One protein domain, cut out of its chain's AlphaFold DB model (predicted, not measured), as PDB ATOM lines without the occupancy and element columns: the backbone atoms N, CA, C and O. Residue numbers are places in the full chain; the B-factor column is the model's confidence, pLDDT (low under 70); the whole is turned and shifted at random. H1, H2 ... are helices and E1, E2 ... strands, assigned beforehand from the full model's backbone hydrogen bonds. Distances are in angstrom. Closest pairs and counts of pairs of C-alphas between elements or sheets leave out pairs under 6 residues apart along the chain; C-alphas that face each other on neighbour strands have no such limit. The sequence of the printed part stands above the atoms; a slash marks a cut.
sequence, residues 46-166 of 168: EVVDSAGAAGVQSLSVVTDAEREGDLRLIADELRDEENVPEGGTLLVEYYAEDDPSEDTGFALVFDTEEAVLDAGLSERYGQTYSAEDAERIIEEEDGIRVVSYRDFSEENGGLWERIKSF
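What this domain is: This is residues 46 to 166 of the 168 residues of an uncharacterized protein of Rubrobacter radiotolerans (UniProt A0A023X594). A twisted sheet of five strands has the long helix H1 packed on one face, chiefly over the E3, E4 and E5 side, while the other helices gather at the two ends of the strands: H2 and H3 at one end, H4 and H5 at the other, with a gap between these two pairs. Residues 154 to 159 stick out by H4 and H5. The printed part has 121 residues with five named helices and five named strands, in the order E1 E2 H1 E3 E4 H2 H3 E5 H4 H5; the mixed sheet runs E1 E2 E3 E4 E5. Its class is mixed, helices and strands, and it is compact, with a radius of gyration of the C-alphas of 14.0 A and spans of 35 by 32 by 25 A.

How they stand to each other: Start with E1, residues 46 to 53, which bends by 52 degrees at residue 49 and forms an antiparallel hairpin with E2, residues 56 to 63; look for N 51 and O 58, 2.9 A apart. H1, residues 68 to 80, leads to E3, residues 89 to 96, parallel to E2, with N 59 and O 91 at 2.9 A. E2, H1 and E3 make a strand-helix-strand unit, two parallel neighbour strands with a helix between, and its crossover is right-handed. E4, residues 103 to 110, forms an antiparallel hairpin with E3, N 92 and O 107 being 2.9 A apart. The edge strand E5, residues 144 to 148, is antiparallel to E4, with N 108 and O 145 at 2.8 A. H1 is on the sheet; the closest C-alphas of H1 and E4 are those of Ala 75 and Ala 107, 6.6 A. On the opposite face is H2, residues 113 to 121, giving three layers, helices on both faces of a sheet. H2 touches H3, residues 131 to 139, at a steep tilt of 49 degrees, opposite ways; their closest C-alphas, of Glu 113 and Ala 134, are 5.0 A apart. H3 only grazes the sheet with residues 134 to 138, and H4, residues 149 to 155, only grazes it with residues 149 to 152. H5, residues 157 to 166, is not on the sheet and only just touches H4, only at the corner, with 3 pairs of C-alphas within 8 A, the closest being Ser 153 and Trp 160 at 5.5 A. Every O i to N i+4 pair is within hydrogen-bond range in H1, H2, H3 and H4; in H5 2 of 6 are, and 3 of 7 O i to N i+3 pairs.

Where its parts are: Find C-alpha 46 at (21.569, -8.733, 254.910), where E1 begins its 21.2 A; E2 covers 21.7 A, E3 22.9 A, E4 21.3 A and E5 13.0 A. H1 runs 18.5 A from C-alpha 68 at (38.125, -4.980, 257.833); H2 covers 12.5 A, H3 12.1 A, H4 10.0 A and H5 15.6 A, ending at C-alpha 166 at (41.035, -27.208, 261.778).

The domain as a whole: The C-alphas of Asp 98 and Ala 131 are the two farthest apart, 39.4 A. The printed part has no cut and no long link. In the B-factor column you find a mean pLDDT of 77.4 for the printed part, with values under 70 at residues 119 to 128 and 148 to 166.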
ATOM      1  N   GLU A  46      22.798  -8.048 254.534       94.75
ATOM      2  CA  GLU A  46      21.569  -8.733 254.910       94.75
ATOM      3  C   GLU A  46      21.871  -9.779 255.987       94.75
ATOM      4  O   GLU A  46      22.736 -10.640 255.817       94.75
ATOM      5  N   VAL A  47      21.135  -9.730 257.099       95.12
ATOM      6  CA  VAL A  47      21.163 -10.787 258.118       95.12
ATOM      7  C   VAL A  47      20.348 -11.974 257.606       95.12
ATOM      8  O   VAL A  47      19.129 -11.875 257.454       95.12
ATOM      9  N   VAL A  48      21.011 -13.105 257.360       94.06
ATOM     10  CA  VAL A  48      20.392 -14.305 256.768       94.06
ATOM     11  C   VAL A  48      20.112 -15.413 257.780       94.06
ATOM     12  O   VAL A  48      19.230 -16.240 257.547       94.06
ATOM     13  N   ASP A  49      20.820 -15.419 258.912       89.12
ATOM     14  CA  ASP A  49      20.553 -16.327 260.027       89.12
ATOM     15  C   ASP A  49      20.833 -15.663 261.376       89.12
ATOM     16  O   ASP A  49      21.641 -14.736 261.486       89.12
ATOM     17  N   SER A  50      20.141 -16.137 262.414       90.69
ATOM     18  CA  SER A  50      20.346 -15.674 263.785       90.69
ATOM     19  C   SER A  50      20.167 -16.812 264.785       90.69
ATOM     20  O   SER A  50      19.192 -17.566 264.740       90.69
ATOM     21  N   ALA A  51      21.092 -16.909 265.735       80.88
ATOM     22  CA  ALA A  51      21.059 -17.912 266.787       80.88
ATOM     23  C   ALA A  51      21.443 -17.297 268.135       80.88
ATOM     24  O   ALA A  51      22.443 -16.599 268.251       80.88
ATOM     25  N   GLY A  52      20.653 -17.579 269.170       81.44
ATOM     26  CA  GLY A  52      20.894 -17.089 270.527       81.44
ATOM     27  C   GLY A  52      21.232 -18.219 271.498       81.44
ATOM     28  O   GLY A  52      20.584 -19.271 271.504       81.44
ATOM     29  N   ALA A  53      22.215 -17.983 272.359       76.56
ATOM     30  CA  ALA A  53      22.548 -18.799 273.522       76.56
ATOM     31  C   ALA A  53      22.695 -17.902 274.765       76.56
ATOM     32  O   ALA A  53      22.680 -16.678 274.674       76.56
ATOM     33  N   ALA A  54      22.803 -18.492 275.959       78.81
ATOM     34  CA  ALA A  54      22.965 -17.705 277.184       78.81
ATOM     35  C   ALA A  54      24.215 -16.807 277.092       78.81
ATOM     36  O   ALA A  54      25.322 -17.327 276.971       78.81
ATOM     37  N   GLY A  55      24.011 -15.485 277.127       78.62
ATOM     38  CA  GLY A  55      25.073 -14.475 277.048       78.62
ATOM     39  C   GLY A  55      25.667 -14.246 275.653       78.62
ATOM     40  O   GLY A  55      26.579 -13.437 275.530       78.62
ATOM     41  N   VAL A  56      25.178 -14.925 274.607       82.25
ATOM     42  CA  VAL A  56      25.736 -14.814 273.249       82.25
ATOM     43  C   VAL A  56      24.633 -14.742 272.199       82.25
ATOM     44  O   VAL A  56      23.744 -15.592 272.169       82.25
ATOM     45  N   GLN A  57      24.751 -13.777 271.295       86.12
ATOM     46  CA  GLN A  57      23.981 -13.696 270.059       86.12
ATOM     47  C   GLN A  57      24.917 -13.966 268.875       86.12
ATOM     48  O   GLN A  57      26.045 -13.491 268.860       86.12
ATOM     49  N   SER A  58      24.467 -14.743 267.896       86.62
ATOM     50  CA  SER A  58      25.189 -15.030 266.656       86.62
ATOM     51  C   SER A  58      24.343 -14.580 265.478       86.62
ATOM     52  O   SER A  58      23.143 -14.868 265.456       86.62
ATOM     53  N   LEU A  59      24.960 -13.906 264.513       88.62
ATOM     54  CA  LEU A  59      24.343 -13.476 263.261       88.62
ATOM     55  C   LEU A  59      25.215 -13.916 262.086       88.62
ATOM     56  O   LEU A  59      26.427 -13.705 262.106       88.62
ATOM     57  N   SER A  60      24.592 -14.485 261.058       90.62
ATOM     58  CA  SER A  60      25.236 -14.717 259.764       90.62
ATOM     59  C   SER A  60      24.777 -13.635 258.799       90.62
ATOM     60  O   SER A  60      23.574 -13.410 258.634       90.62
ATOM     61  N   VAL A  61      25.735 -12.952 258.183       93.75
ATOM     62  CA  VAL A  61      25.508 -11.740 257.401       93.75
ATOM     63  C   VAL A  61      26.105 -11.907 256.013       93.75
ATOM     64  O   VAL A  61      27.294 -12.175 255.877       93.75
ATOM     65  N   VAL A  62      25.291 -11.712 254.982       93.62
ATOM     66  CA  VAL A  62      25.763 -11.591 253.599       93.62
ATOM     67  C   VAL A  62      26.043 -10.120 253.322       93.62
ATOM     68  O   VAL A  62      25.219  -9.276 253.670       93.62
ATOM     69  N   THR A  63      27.199  -9.786 252.748       93.25
ATOM     70  CA  THR A  63      27.615  -8.387 252.571       93.25
ATOM     71  C   THR A  63      28.529  -8.166 251.365       93.25
ATOM     72  O   THR A  63      29.264  -9.062 250.948       93.25
ATOM     73  N   ASP A  64      28.517  -6.927 250.866       91.12
ATOM     74  CA  ASP A  64      29.471  -6.388 249.886       91.12
ATOM     75  C   ASP A  64      30.806  -5.941 250.514       91.12
ATOM     76  O   ASP A  64      31.688  -5.435 249.822       91.12
ATOM     77  N   ALA A  65      30.967  -6.045 251.836       88.06
ATOM     78  CA  ALA A  65      32.162  -5.564 252.518       88.06
ATOM     79  C   ALA A  65      33.420  -6.358 252.122       88.06
ATOM     80  O   ALA A  65      33.529  -7.562 252.350       88.06
ATOM     81  N   GLU A  66      34.426  -5.653 251.597       80.62
ATOM     82  CA  GLU A  66      35.653  -6.273 251.075       80.62
ATOM     83  C   GLU A  66      36.874  -6.109 251.995       80.62
ATOM     84  O   GLU A  66      37.965  -6.576 251.659       80.62
ATOM     85  N   ARG A  67      36.767  -5.387 253.114       83.06
ATOM     86  CA  ARG A  67      37.902  -5.044 254.000       83.06
ATOM     87  C   ARG A  67      37.460  -4.899 255.453       83.06
ATOM     88  O   ARG A  67      36.307  -4.581 255.721       83.06
ATOM     89  N   GLU A  68      38.399  -5.040 256.387       84.56
ATOM     90  CA  GLU A  68      38.125  -4.980 257.833       84.56
ATOM     91  C   GLU A  68      37.366  -3.716 258.266       84.56
ATOM     92  O   GLU A  68      36.405  -3.801 259.024       84.56
ATOM     93  N   GLY A  69      37.749  -2.547 257.744       86.62
ATOM     94  CA  GLY A  69      37.074  -1.290 258.078       86.62
ATOM     95  C   GLY A  69      35.592  -1.265 257.687       86.62
ATOM     96  O   GLY A  69      34.799  -0.655 258.390       86.62
ATOM     97  N   ASP A  70      35.213  -1.955 256.609       89.50
ATOM     98  CA  ASP A  70      33.821  -2.052 256.154       89.50
ATOM     99  C   ASP A  70      33.025  -3.022 257.039       89.50
ATOM    100  O   ASP A  70      31.929  -2.700 257.489       89.50
ATOM    101  N   LEU A  71      33.624  -4.165 257.389       90.31
ATOM    102  CA  LEU A  71      33.055  -5.119 258.346       90.31
ATOM    103  C   LEU A  71      32.859  -4.494 259.736       90.31
ATOM    104  O   LEU A  71      31.887  -4.794 260.425       90.31
ATOM    105  N   ARG A  72      33.761  -3.594 260.149       91.44
ATOM    106  CA  ARG A  72      33.636  -2.854 261.410       91.44
ATOM    107  C   ARG A  72      32.425  -1.929 261.421       91.44
ATOM    108  O   ARG A  72      31.760  -1.865 262.447       91.44
ATOM    109  N   LEU A  73      32.132  -1.251 260.312       92.81
ATOM    110  CA  LEU A  73      30.946  -0.393 260.202       92.81
ATOM    111  C   LEU A  73      29.653  -1.205 260.342       92.81
ATOM    112  O   LEU A  73      28.725  -0.761 261.008       92.81
ATOM    113  N   ILE A  74      29.615  -2.414 259.777       93.50
ATOM    114  CA  ILE A  74      28.465  -3.320 259.911       93.50
ATOM    115  C   ILE A  74      28.322  -3.804 261.359       93.50
ATOM    116  O   ILE A  74      27.227  -3.778 261.912       93.50
ATOM    117  N   ALA A  75      29.422  -4.214 262.000       93.06
ATOM    118  CA  ALA A  75      29.406  -4.628 263.405       93.06
ATOM    119  C   ALA A  75      28.921  -3.509 264.343       93.06
ATOM    120  O   ALA A  75      28.192  -3.776 265.296       93.06
ATOM    121  N   ASP A  76      29.338  -2.272 264.067       93.94
ATOM    122  CA  ASP A  76      28.943  -1.079 264.813       93.94
ATOM    123  C   ASP A  76      27.444  -0.785 264.658       93.94
ATOM    124  O   ASP A  76      26.745  -0.603 265.651       93.94
ATOM    125  N   GLU A  77      26.915  -0.846 263.433       94.69
ATOM    126  CA  GLU A  77      25.479  -0.663 263.198       94.69
ATOM    127  C   GLU A  77      24.650  -1.773 263.863       94.69
ATOM    128  O   GLU A  77      23.689  -1.488 264.576       94.69
ATOM    129  N   LEU A  78      25.066  -3.038 263.733       93.56
ATOM    130  CA  LEU A  78      24.396  -4.163 264.393       93.56
ATOM    131  C   LEU A  78      24.415  -4.034 265.923       93.56
ATOM    132  O   LEU A  78      23.468  -4.469 266.587       93.56
ATOM    133  N   ARG A  79      25.465  -3.441 266.500       92.12
ATOM    134  CA  ARG A  79      25.520  -3.129 267.933       92.12
ATOM    135  C   ARG A  79      24.465  -2.098 268.321       92.12
ATOM    136  O   ARG A  79      23.741  -2.323 269.291       92.12
ATOM    137  N   ASP A  80      24.369  -1.008 267.566       91.25
ATOM    138  CA  ASP A  80      23.415   0.082 267.808       91.25
ATOM    139  C   ASP A  80      21.951  -0.365 267.663       91.25
ATOM    140  O   ASP A  80      21.054   0.202 268.291       91.25
ATOM    141  N   GLU A  81      21.709  -1.430 266.898       91.50
ATOM    142  CA  GLU A  81      20.412  -2.103 266.774       91.50
ATOM    143  C   GLU A  81      20.065  -3.044 267.949       91.50
ATOM    144  O   GLU A  81      19.127  -3.837 267.860       91.50
ATOM    145  N   GLU A  82      20.790  -2.953 269.069       88.50
ATOM    146  CA  GLU A  82      20.556  -3.728 270.299       88.50
ATOM    147  C   GLU A  82      20.730  -5.254 270.117       88.50
ATOM    148  O   GLU A  82      20.146  -6.052 270.856       88.50
ATOM    149  N   ASN A  83      21.560  -5.693 269.158       89.50
ATOM    150  CA  ASN A  83      21.843  -7.122 268.954       89.50
ATOM    151  C   ASN A  83      22.849  -7.703 269.966       89.50
ATOM    152  O   ASN A  83      22.992  -8.925 270.052       89.50
ATOM    153  N   VAL A  84      23.552  -6.860 270.732       89.94
ATOM    154  CA  VAL A  84      24.481  -7.309 271.782       89.94
ATOM    155  C   VAL A  84      23.698  -7.570 273.075       89.94
ATOM    156  O   VAL A  84      23.074  -6.649 273.601       89.94
ATOM    157  N   PRO A  85      23.713  -8.799 273.624       86.50
ATOM    158  CA  PRO A  85      23.078  -9.067 274.910       86.50
ATOM    159  C   PRO A  85      23.747  -8.271 276.041       86.50
ATOM    160  O   PRO A  85      24.969  -8.153 276.061       86.50
ATOM    161  N   GLU A  86      22.968  -7.808 277.026       89.94
ATOM    162  CA  GLU A  86      23.499  -7.163 278.239       89.94
ATOM    163  C   GLU A  86      24.506  -8.087 278.948       89.94
ATOM    164  O   GLU A  86      24.195  -9.245 279.252       89.94
ATOM    165  N   GLY A  87      25.718  -7.583 279.187       87.88
ATOM    166  CA  GLY A  87      26.846  -8.336 279.735       87.88
ATOM    167  C   GLY A  87      27.361  -9.457 278.826       87.88
ATOM    168  O   GLY A  87      28.076 -10.337 279.298       87.88
ATOM    169  N   GLY A  88      26.972  -9.472 277.551       86.44
ATOM    170  CA  GLY A  88      27.200 -10.576 276.627       86.44
ATOM    171  C   GLY A  88      28.043 -10.218 275.409       86.44
ATOM    172  O   GLY A  88      28.759  -9.216 275.361       86.44
ATOM    173  N   THR A  89      27.986 -11.101 274.416       86.69
ATOM    174  CA  THR A  89      28.760 -10.997 273.175       86.69
ATOM    175  C   THR A  89      27.864 -11.194 271.961       86.69
ATOM    176  O   THR A  89      27.008 -12.080 271.949       86.69
ATOM    177  N   LEU A  90      28.099 -10.407 270.920       88.19
ATOM    178  CA  LEU A  90      27.589 -10.648 269.580       88.19
ATOM    179  C   LEU A  90      28.723 -11.196 268.703       88.19
ATOM    180  O   LEU A  90      29.776 -10.574 268.584       88.19
ATOM    181  N   LEU A  91      28.497 -12.357 268.097       88.50
ATOM    182  CA  LEU A  91      29.307 -12.910 267.017       88.50
ATOM    183  C   LEU A  91      28.629 -12.587 265.686       88.50
ATOM    184  O   LEU A  91      27.460 -12.918 265.494       88.50
ATOM    185  N   VAL A  92      29.371 -11.986 264.765       89.62
ATOM    186  CA  VAL A  92      28.917 -11.738 263.396       89.62
ATOM    187  C   VAL A  92      29.828 -12.496 262.444       89.62
ATOM    188  O   VAL A  92      31.028 -12.233 262.411       89.62
ATOM    189  N   GLU A  93      29.277 -13.438 261.689       89.69
ATOM    190  CA  GLU A  93      29.974 -14.164 260.624       89.69
ATOM    191  C   GLU A  93      29.599 -13.545 259.278       89.69
ATOM    192  O   GLU A  93      28.412 -13.404 258.971       89.69
ATOM    193  N   TYR A  94      30.599 -13.158 258.488       90.81
ATOM    194  CA  TYR A  94      30.398 -12.459 257.222       90.81
ATOM    195  C   TYR A  94      30.648 -13.376 256.032       90.81
ATOM    196  O   TYR A  94      31.689 -14.028 255.945       90.81
ATOM    197  N   TYR A  95      29.713 -13.351 255.091       90.19
ATOM    198  CA  TYR A  95      29.719 -14.104 253.846       90.19
ATOM    199  C   TYR A  95      29.707 -13.149 252.656       90.19
ATOM    200  O   TYR A  95      29.047 -12.106 252.694       90.19
ATOM    201  N   ALA A  96      30.414 -13.512 251.586       89.44
ATOM    202  CA  ALA A  96      30.416 -12.721 250.359       89.44
ATOM    203  C   ALA A  96      29.036 -12.748 249.682       89.44
ATOM    204  O   ALA A  96      28.432 -13.813 249.551       89.44
ATOM    205  N   GLU A  97      28.555 -11.603 249.188       88.06
ATOM    206  CA  GLU A  97      27.306 -11.550 248.409       88.06
ATOM    207  C   GLU A  97      27.365 -12.419 247.141       88.06
ATOM    208  O   GLU A  97      26.429 -13.168 246.846       88.06
ATOM    209  N   ASP A  98      28.488 -12.376 246.422       87.19
ATOM    210  CA  ASP A  98      28.680 -13.140 245.185       87.19
ATOM    211  C   ASP A  98      28.777 -14.662 245.414       87.19
ATOM    212  O   ASP A  98      28.446 -15.449 244.519       87.19
ATOM    213  N   ASP A  99      29.233 -15.083 246.597       84.06
ATOM    214  CA  ASP A  99      29.327 -16.487 247.000       84.06
ATOM    215  C   ASP A  99      29.039 -16.642 248.506       84.06
ATOM    216  O   ASP A  99      29.964 -16.661 249.322       84.06
ATOM    217  N   PRO A 100      27.762 -16.813 248.901       81.38
ATOM    218  CA  PRO A 100      27.362 -16.870 250.308       81.38
ATOM    219  C   PRO A 100      27.787 -18.172 251.006       81.38
ATOM    220  O   PRO A 100      27.381 -18.428 252.136       81.38
ATOM    221  N   SER A 101      28.542 -19.039 250.323       76.50
ATOM    222  CA  SER A 101      29.182 -20.207 250.930       76.50
ATOM    223  C   SER A 101      30.627 -19.946 251.365       76.50
ATOM    224  O   SER A 101      31.214 -20.805 252.025       76.50
ATOM    225  N   GLU A 102      31.195 -18.791 251.006       78.38
ATOM    226  CA  GLU A 102      32.551 -18.385 251.363       78.38
ATOM    227  C   GLU A 102      32.539 -17.339 252.486       78.38
ATOM    228  O   GLU A 102      31.994 -16.243 252.335       78.38
ATOM    229  N   ASP A 103      33.179 -17.678 253.608       78.81
ATOM    230  CA  ASP A 103      33.376 -16.757 254.728       78.81
ATOM    231  C   ASP A 103      34.441 -15.704 254.365       78.81
ATOM    232  O   ASP A 103      35.570 -16.038 253.985       78.81
ATOM    233  N   THR A 104      34.129 -14.422 254.552       83.44
ATOM    234  CA  THR A 104      35.055 -13.301 254.297       83.44
ATOM    235  C   THR A 104      35.702 -12.768 255.577       83.44
ATOM    236  O   THR A 104      36.810 -12.217 255.547       83.44
ATOM    237  N   GLY A 105      35.071 -12.998 256.730       87.19
ATOM    238  CA  GLY A 105      35.599 -12.641 258.041       87.19
ATOM    239  C   GLY A 105      34.581 -12.840 259.155       87.19
ATOM    240  O   GLY A 105      33.491 -13.365 258.940       87.19
ATOM    241  N   PHE A 106      34.925 -12.369 260.350       87.00
ATOM    242  CA  PHE A 106      33.996 -12.308 261.477       87.00
ATOM    243  C   PHE A 106      34.279 -11.102 262.379       87.00
ATOM    244  O   PHE A 106      35.370 -10.523 262.357       87.00
ATOM    245  N   ALA A 107      33.295 -10.728 263.193       89.25
ATOM    246  CA  ALA A 107      33.438  -9.745 264.259       89.25
ATOM    247  C   ALA A 107      32.918 -10.293 265.589       89.25
ATOM    248  O   ALA A 107      31.930 -11.024 265.639       89.25
ATOM    249  N   LEU A 108      33.587  -9.904 266.670       87.31
ATOM    250  CA  LEU A 108      33.125 -10.066 268.039       87.31
ATOM    251  C   LEU A 108      32.848  -8.679 268.610       87.31
ATOM    252  O   LEU A 108      33.726  -7.814 268.590       87.31
ATOM    253  N   VAL A 109      31.637  -8.480 269.115       89.69
ATOM    254  CA  VAL A 109      31.224  -7.246 269.780       89.69
ATOM    255  C   VAL A 109      30.879  -7.563 271.226       89.69
ATOM    256  O   VAL A 109      30.040  -8.424 271.495       89.69
ATOM    257  N   PHE A 110      31.537  -6.881 272.154       89.25
ATOM    258  CA  PHE A 110      31.438  -7.125 273.587       89.25
ATOM    259  C   PHE A 110      30.758  -5.955 274.291       89.25
ATOM    260  O   PHE A 110      31.118  -4.804 274.061       89.25
ATOM    261  N   ASP A 111      29.820  -6.256 275.188       90.62
ATOM    262  CA  ASP A 111      29.178  -5.233 276.026       90.62
ATOM    263  C   ASP A 111      30.072  -4.809 277.208       90.62
ATOM    264  O   ASP A 111      30.051  -3.664 277.652       90.62
ATOM    265  N   THR A 112      30.878  -5.737 277.739       89.44
ATOM    266  CA  THR A 112      31.690  -5.511 278.947       89.44
ATOM    267  C   THR A 112      33.026  -6.247 278.907       89.44
ATOM    268  O   THR A 112      33.184  -7.239 278.195       89.44
ATOM    269  N   GLU A 113      33.976  -5.823 279.746       86.62
ATOM    270  CA  GLU A 113      35.233  -6.552 279.976       86.62
ATOM    271  C   GLU A 113      34.989  -7.990 280.459       86.62
ATOM    272  O   GLU A 113      35.711  -8.907 280.071       86.62
ATOM    273  N   GLU A 114      33.951  -8.208 281.278       85.44
ATOM    274  CA  GLU A 114      33.567  -9.547 281.742       85.44
ATOM    275  C   GLU A 114      33.176 -10.438 280.558       85.44
ATOM    276  O   GLU A 114      33.640 -11.572 280.481       85.44
ATOM    277  N   ALA A 115      32.433  -9.901 279.584       84.31
ATOM    278  CA  ALA A 115      32.082 -10.621 278.363       84.31
ATOM    279  C   ALA A 115      33.312 -10.984 277.514       84.31
ATOM    280  O   ALA A 115      33.369 -12.082 276.960       84.31
ATOM    281  N   VAL A 116      34.322 -10.105 277.444       80.69
ATOM    282  CA  VAL A 116      35.592 -10.402 276.753       80.69
ATOM    283  C   VAL A 116      36.307 -11.581 277.415       80.69
ATOM    284  O   VAL A 116      36.772 -12.506 276.739       80.69
ATOM    285  N   LEU A 117      36.381 -11.574 278.747       78.56
ATOM    286  CA  LEU A 117      37.025 -12.636 279.516       78.56
ATOM    287  C   LEU A 117      36.260 -13.959 279.405       78.56
ATOM    288  O   LEU A 117      36.882 -14.996 279.174       78.56
ATOM    289  N   ASP A 118      34.930 -13.936 279.497       73.88
ATOM    290  CA  ASP A 118      34.086 -15.130 279.366       73.88
ATOM    291  C   ASP A 118      34.145 -15.723 277.951       73.88
ATOM    292  O   ASP A 118      34.245 -16.945 277.784       73.88
ATOM    293  N   ALA A 119      34.188 -14.872 276.921       65.94
ATOM    294  CA  ALA A 119      34.422 -15.307 275.549       65.94
ATOM    295  C   ALA A 119      35.797 -15.976 275.399       65.94
ATOM    296  O   ALA A 119      35.895 -17.027 274.756       65.94
ATOM    297  N   GLY A 120      36.828 -15.431 276.058       53.53
ATOM    298  CA  GLY A 120      38.187 -15.979 276.069       53.53
ATOM    299  C   GLY A 120      38.382 -17.253 276.906       53.53
ATOM    300  O   GLY A 120      39.360 -17.984 276.716       53.53
ATOM    301  N   LEU A 121      37.453 -17.548 277.820       42.88
ATOM    302  CA  LEU A 121      37.401 -18.792 278.599       42.88
ATOM    303  C   LEU A 121      36.743 -19.941 277.831       42.88
ATOM    304  O   LEU A 121      36.932 -21.113 278.172       42.88
ATOM    305  N   SER A 122      35.979 -19.628 276.788       46.50
ATOM    306  CA  SER A 122      35.423 -20.640 275.911       46.50
ATOM    307  C   SER A 122      36.498 -21.093 274.913       46.50
ATOM    308  O   SER A 122      36.925 -20.343 274.042       46.50
ATOM    309  N   GLU A 123      36.890 -22.374 274.950       44.31
ATOM    310  CA  GLU A 123      37.688 -23.028 273.882       44.31
ATOM    311  C   GLU A 123      37.031 -22.917 272.481       44.31
ATOM    312  O   GLU A 123      37.573 -23.389 271.485       44.31
ATOM    313  N   ARG A 124      35.850 -22.294 272.405       45.69
ATOM    314  CA  ARG A 124      34.979 -22.115 271.251       45.69
ATOM    315  C   ARG A 124      35.516 -21.110 270.227       45.69
ATOM    316  O   ARG A 124      35.226 -21.290 269.053       45.69
ATOM    317  N   TYR A 125      36.319 -20.125 270.648       49.38
ATOM    318  CA  TYR A 125      36.894 -19.097 269.758       49.38
ATOM    319  C   TYR A 125      38.431 -19.098 269.703       49.38
ATOM    320  O   TYR A 125      39.036 -18.268 269.027       49.38
ATOM    321  N   GLY A 126      39.089 -20.034 270.400       44.84
ATOM    322  CA  GLY A 126      40.530 -20.290 270.270       44.84
ATOM    323  C   GLY A 126      41.477 -19.183 270.764       44.84
ATOM    324  O   GLY A 126      42.689 -19.343 270.631       44.84
ATOM    325  N   GLN A 127      40.964 -18.092 271.343       54.59
ATOM    326  CA  GLN A 127      41.752 -16.993 271.908       54.59
ATOM    327  C   GLN A 127      41.450 -16.847 273.396       54.59
ATOM    328  O   GLN A 127      40.299 -16.688 273.773       54.59
ATOM    329  N   THR A 128      42.476 -16.893 274.245       62.44
ATOM    330  CA  THR A 128      42.344 -16.558 275.668       62.44
ATOM    331  C   THR A 128      42.755 -15.106 275.859       62.44
ATOM    332  O   THR A 128      43.931 -14.786 275.696       62.44
ATOM    333  N   TYR A 129      41.797 -14.243 276.198       70.38
ATOM    334  CA  TYR A 129      42.056 -12.838 276.512       70.38
ATOM    335  C   TYR A 129      42.494 -12.685 277.970       70.38
ATOM    336  O   TYR A 129      41.921 -13.293 278.878       70.38
ATOM    337  N   SER A 130      43.539 -11.892 278.199       79.25
ATOM    338  CA  SER A 130      43.921 -11.457 279.543       79.25
ATOM    339  C   SER A 130      43.050 -10.282 280.012       79.25
ATOM    340  O   SER A 130      42.337  -9.675 279.219       79.25
ATOM    341  N   ALA A 131      43.125  -9.925 281.297       82.94
ATOM    342  CA  ALA A 131      42.463  -8.716 281.803       82.94
ATOM    343  C   ALA A 131      42.976  -7.441 281.106       82.94
ATOM    344  O   ALA A 131      42.191  -6.549 280.821       82.94
ATOM    345  N   GLU A 132      44.270  -7.399 280.766       82.25
ATOM    346  CA  GLU A 132      44.865  -6.298 279.997       82.25
ATOM    347  C   GLU A 132      44.323  -6.261 278.557       82.25
ATOM    348  O   GLU A 132      44.130  -5.188 277.992       82.25
ATOM    349  N   ASP A 133      44.034  -7.423 277.959       80.81
ATOM    350  CA  ASP A 133      43.383  -7.477 276.646       80.81
ATOM    351  C   ASP A 133      41.928  -7.018 276.711       80.81
ATOM    352  O   ASP A 133      41.480  -6.329 275.801       80.81
ATOM    353  N   ALA A 134      41.200  -7.382 277.769       82.50
ATOM    354  CA  ALA A 134      39.811  -6.979 277.955       82.50
ATOM    355  C   ALA A 134      39.670  -5.458 278.106       82.50
ATOM    356  O   ALA A 134      38.860  -4.861 277.399       82.50
ATOM    357  N   GLU A 135      40.501  -4.841 278.952       85.12
ATOM    358  CA  GLU A 135      40.563  -3.382 279.124       85.12
ATOM    359  C   GLU A 135      40.882  -2.699 277.788       85.12
ATOM    360  O   GLU A 135      40.132  -1.841 277.329       85.12
ATOM    361  N   ARG A 136      41.924  -3.159 277.084       84.06
ATOM    362  CA  ARG A 136      42.293  -2.623 275.767       84.06
ATOM    363  C   ARG A 136      41.167  -2.748 274.738       84.06
ATOM    364  O   ARG A 136      40.915  -1.805 273.997       84.06
ATOM    365  N   ILE A 137      40.496  -3.895 274.657       82.12
ATOM    366  CA  ILE A 137      39.428  -4.114 273.672       82.12
ATOM    367  C   ILE A 137      38.246  -3.182 273.946       82.12
ATOM    368  O   ILE A 137      37.723  -2.576 273.015       82.12
ATOM    369  N   ILE A 138      37.836  -3.038 275.206       86.19
ATOM    370  CA  ILE A 138      36.707  -2.179 275.571       86.19
ATOM    371  C   ILE A 138      37.067  -0.697 275.426       86.19
ATOM    372  O   ILE A 138      36.303   0.055 274.825       86.19
ATOM    373  N   GLU A 139      38.222  -0.270 275.935       85.75
ATOM    374  CA  GLU A 139      38.579   1.151 275.987       85.75
ATOM    375  C   GLU A 139      39.202   1.683 274.689       85.75
ATOM    376  O   GLU A 139      38.947   2.827 274.307       85.75
ATOM    377  N   GLU A 140      40.029   0.884 274.009       83.25
ATOM    378  CA  GLU A 140      40.780   1.322 272.823       83.25
ATOM    379  C   GLU A 140      40.143   0.851 271.510       83.25
ATOM    380  O   GLU A 140      40.210   1.566 270.509       83.25
ATOM    381  N   GLU A 141      39.518  -0.332 271.499       80.88
ATOM    382  CA  GLU A 141      38.846  -0.900 270.318       80.88
ATOM    383  C   GLU A 141      37.315  -0.743 270.367       80.88
ATOM    384  O   GLU A 141      36.615  -1.309 269.525       80.88
ATOM    385  N   ASP A 142      36.789   0.037 271.317       87.06
ATOM    386  CA  ASP A 142      35.354   0.311 271.498       87.06
ATOM    387  C   ASP A 142      34.496  -0.967 271.603       87.06
ATOM    388  O   ASP A 142      33.374  -1.044 271.109       87.06
ATOM    389  N   GLY A 143      35.060  -2.034 272.175       84.12
ATOM    390  CA  GLY A 143      34.402  -3.331 272.332       84.12
ATOM    391  C   GLY A 143      34.174  -4.110 271.033       84.12
ATOM    392  O   GLY A 143      33.562  -5.173 271.082       84.12
ATOM    393  N   ILE A 144      34.666  -3.635 269.884       85.94
ATOM    394  CA  ILE A 144      34.498  -4.296 268.583       85.94
ATOM    395  C   ILE A 144      35.844  -4.837 268.111       85.94
ATOM    396  O   ILE A 144      36.765  -4.080 267.797       85.94
ATOM    397  N   ARG A 145      35.927  -6.159 267.965       83.00
ATOM    398  CA  ARG A 145      37.075  -6.855 267.391       83.00
ATOM    399  C   ARG A 145      36.685  -7.484 266.060       83.00
ATOM    400  O   ARG A 145      35.913  -8.436 266.032       83.00
ATOM    401  N   VAL A 146      37.245  -6.984 264.964       81.69
ATOM    402  CA  VAL A 146      37.016  -7.522 263.615       81.69
ATOM    403  C   VAL A 146      38.240  -8.303 263.163       81.69
ATOM    404  O   VAL A 146      39.368  -7.927 263.475       81.69
ATOM    405  N   VAL A 147      38.017  -9.403 262.451       76.38
ATOM    406  CA  VAL A 147      39.068 -10.175 261.791       76.38
ATOM    407  C   VAL A 147      38.603 -10.480 260.374       76.38
ATOM    408  O   VAL A 147      37.695 -11.289 260.172       76.38
ATOM    409  N   SER A 148      39.227  -9.851 259.377       68.44
ATOM    410  CA  SER A 148      39.038 -10.269 257.987       68.44
ATOM    411  C   SER A 148      39.941 -11.475 257.695       68.44
ATOM    412  O   SER A 148      41.118 -11.502 258.076       68.44
ATOM    413  N   TYR A 149      39.414 -12.503 257.021       67.38
ATOM    414  CA  TYR A 149      40.231 -13.672 256.671       67.38
ATOM    415  C   TYR A 149      41.325 -13.317 255.661       67.38
ATOM    416  O   TYR A 149      42.395 -13.929 255.673       67.38
ATOM    417  N   ARG A 150      41.090 -12.295 254.827       61.66
ATOM    418  CA  ARG A 150      42.074 -11.801 253.862       61.66
ATOM    419  C   ARG A 150      43.270 -11.156 254.564       61.66
ATOM    420  O   ARG A 150      44.384 -11.630 254.347       61.66
ATOM    421  N   ASP A 151      43.048 -10.203 255.468       58.00
ATOM    422  CA  ASP A 151      44.129  -9.514 256.191       58.00
ATOM    423  C   ASP A 151      44.882 -10.495 257.111       58.00
ATOM    424  O   ASP A 151      46.114 -10.535 257.110       58.00
ATOM    425  N   PHE A 152      44.170 -11.421 257.769       53.72
ATOM    426  CA  PHE A 152      44.800 -12.502 258.535       53.72
ATOM    427  C   PHE A 152      45.692 -13.404 257.660       53.72
ATOM    428  O   PHE A 152      46.796 -13.786 258.064       53.72
ATOM    429  N   SER A 153      45.240 -13.744 256.448       52.34
ATOM    430  CA  SER A 153      46.003 -14.568 255.504       52.34
ATOM    431  C   SER A 153      47.207 -13.835 254.894       52.34
ATOM    432  O   SER A 153      48.237 -14.468 254.650       52.34
ATOM    433  N   GLU A 154      47.120 -12.516 254.700       50.94
ATOM    434  CA  GLU A 154      48.201 -11.678 254.171       50.94
ATOM    435  C   GLU A 154      49.282 -11.396 255.228       50.94
ATOM    436  O   GLU A 154      50.476 -11.463 254.922       50.94
ATOM    437  N   GLU A 155      48.899 -11.177 256.489       44.41
ATOM    438  CA  GLU A 155      49.839 -10.950 257.597       44.41
ATOM    439  C   GLU A 155      50.471 -12.248 258.133       44.41
ATOM    440  O   GLU A 155      51.582 -12.231 258.671       44.41
ATOM    441  N   ASN A 156      49.800 -13.395 257.965       44.12
ATOM    442  CA  ASN A 156      50.203 -14.677 258.553       44.12
ATOM    443  C   ASN A 156      50.119 -15.849 257.557       44.12
ATOM    444  O   ASN A 156      49.646 -16.939 257.894       44.12
ATOM    445  N   GLY A 157      50.636 -15.668 256.339       37.72
ATOM    446  CA  GLY A 157      50.517 -16.648 255.245       37.72
ATOM    447  C   GLY A 157      50.967 -18.088 255.554       37.72
ATOM    448  O   GLY A 157      50.473 -19.027 254.938       37.72
ATOM    449  N   GLY A 158      51.850 -18.308 256.538       43.12
ATOM    450  CA  GLY A 158      52.248 -19.656 256.990       43.12
ATOM    451  C   GLY A 158      51.344 -20.290 258.063       43.12
ATOM    452  O   GLY A 158      51.437 -21.491 258.317       43.12
ATOM    453  N   LEU A 159      50.491 -19.497 258.714       43.53
ATOM    454  CA  LEU A 159      49.568 -19.900 259.784       43.53
ATOM    455  C   LEU A 159      48.163 -20.193 259.228       43.53
ATOM    456  O   LEU A 159      47.484 -21.089 259.729       43.53
ATOM    457  N   TRP A 160      47.780 -19.523 258.138       42.03
ATOM    458  CA  TRP A 160      46.510 -19.723 257.431       42.03
ATOM    459  C   TRP A 160      46.305 -21.156 256.912       42.03
ATOM    460  O   TRP A 160      45.254 -21.748 257.153       42.03
ATOM    461  N   GLU A 161      47.325 -21.785 256.309       43.47
ATOM    462  CA  GLU A 161      47.236 -23.197 255.876       43.47
ATOM    463  C   GLU A 161      46.984 -24.164 257.043       43.47
ATOM    464  O   GLU A 161      46.416 -25.241 256.870       43.47
ATOM    465  N   ARG A 162      47.396 -23.769 258.249       40.00
ATOM    466  CA  ARG A 162      47.316 -24.579 259.462       40.00
ATOM    467  C   ARG A 162      45.991 -24.393 260.205       40.00
ATOM    468  O   ARG A 162      45.590 -25.286 260.938       40.00
ATOM    469  N   ILE A 163      45.316 -23.263 259.996       41.81
ATOM    470  CA  ILE A 163      43.977 -22.971 260.529       41.81
ATOM    471  C   ILE A 163      42.895 -23.538 259.602       41.81
ATOM    472  O   ILE A 163      41.934 -24.132 260.089       41.81
ATOM    473  N   LYS A 164      43.107 -23.507 258.276       40.22
ATOM    474  CA  LYS A 164      42.223 -24.180 257.308       40.22
ATOM    475  C   LYS A 164      42.033 -25.673 257.593       40.22
ATOM    476  O   LYS A 164      40.952 -26.182 257.358       40.22
ATOM    477  N   SER A 165      43.042 -26.370 258.128       36.44
ATOM    478  CA  SER A 165      42.927 -27.800 258.468       36.44
ATOM    479  C   SER A 165      42.162 -28.099 259.764       36.44
ATOM    480  O   SER A 165      42.018 -29.265 260.116       36.44
ATOM    481  N   PHE A 166      41.806 -27.071 260.538       35.84
ATOM    482  CA  PHE A 166      41.035 -27.208 261.778       35.84
ATOM    483  C   PHE A 166      39.572 -26.781 261.607       35.84
ATOM    484  O   PHE A 166      38.731 -27.253 262.368       35.84
TER     485      PHE A 166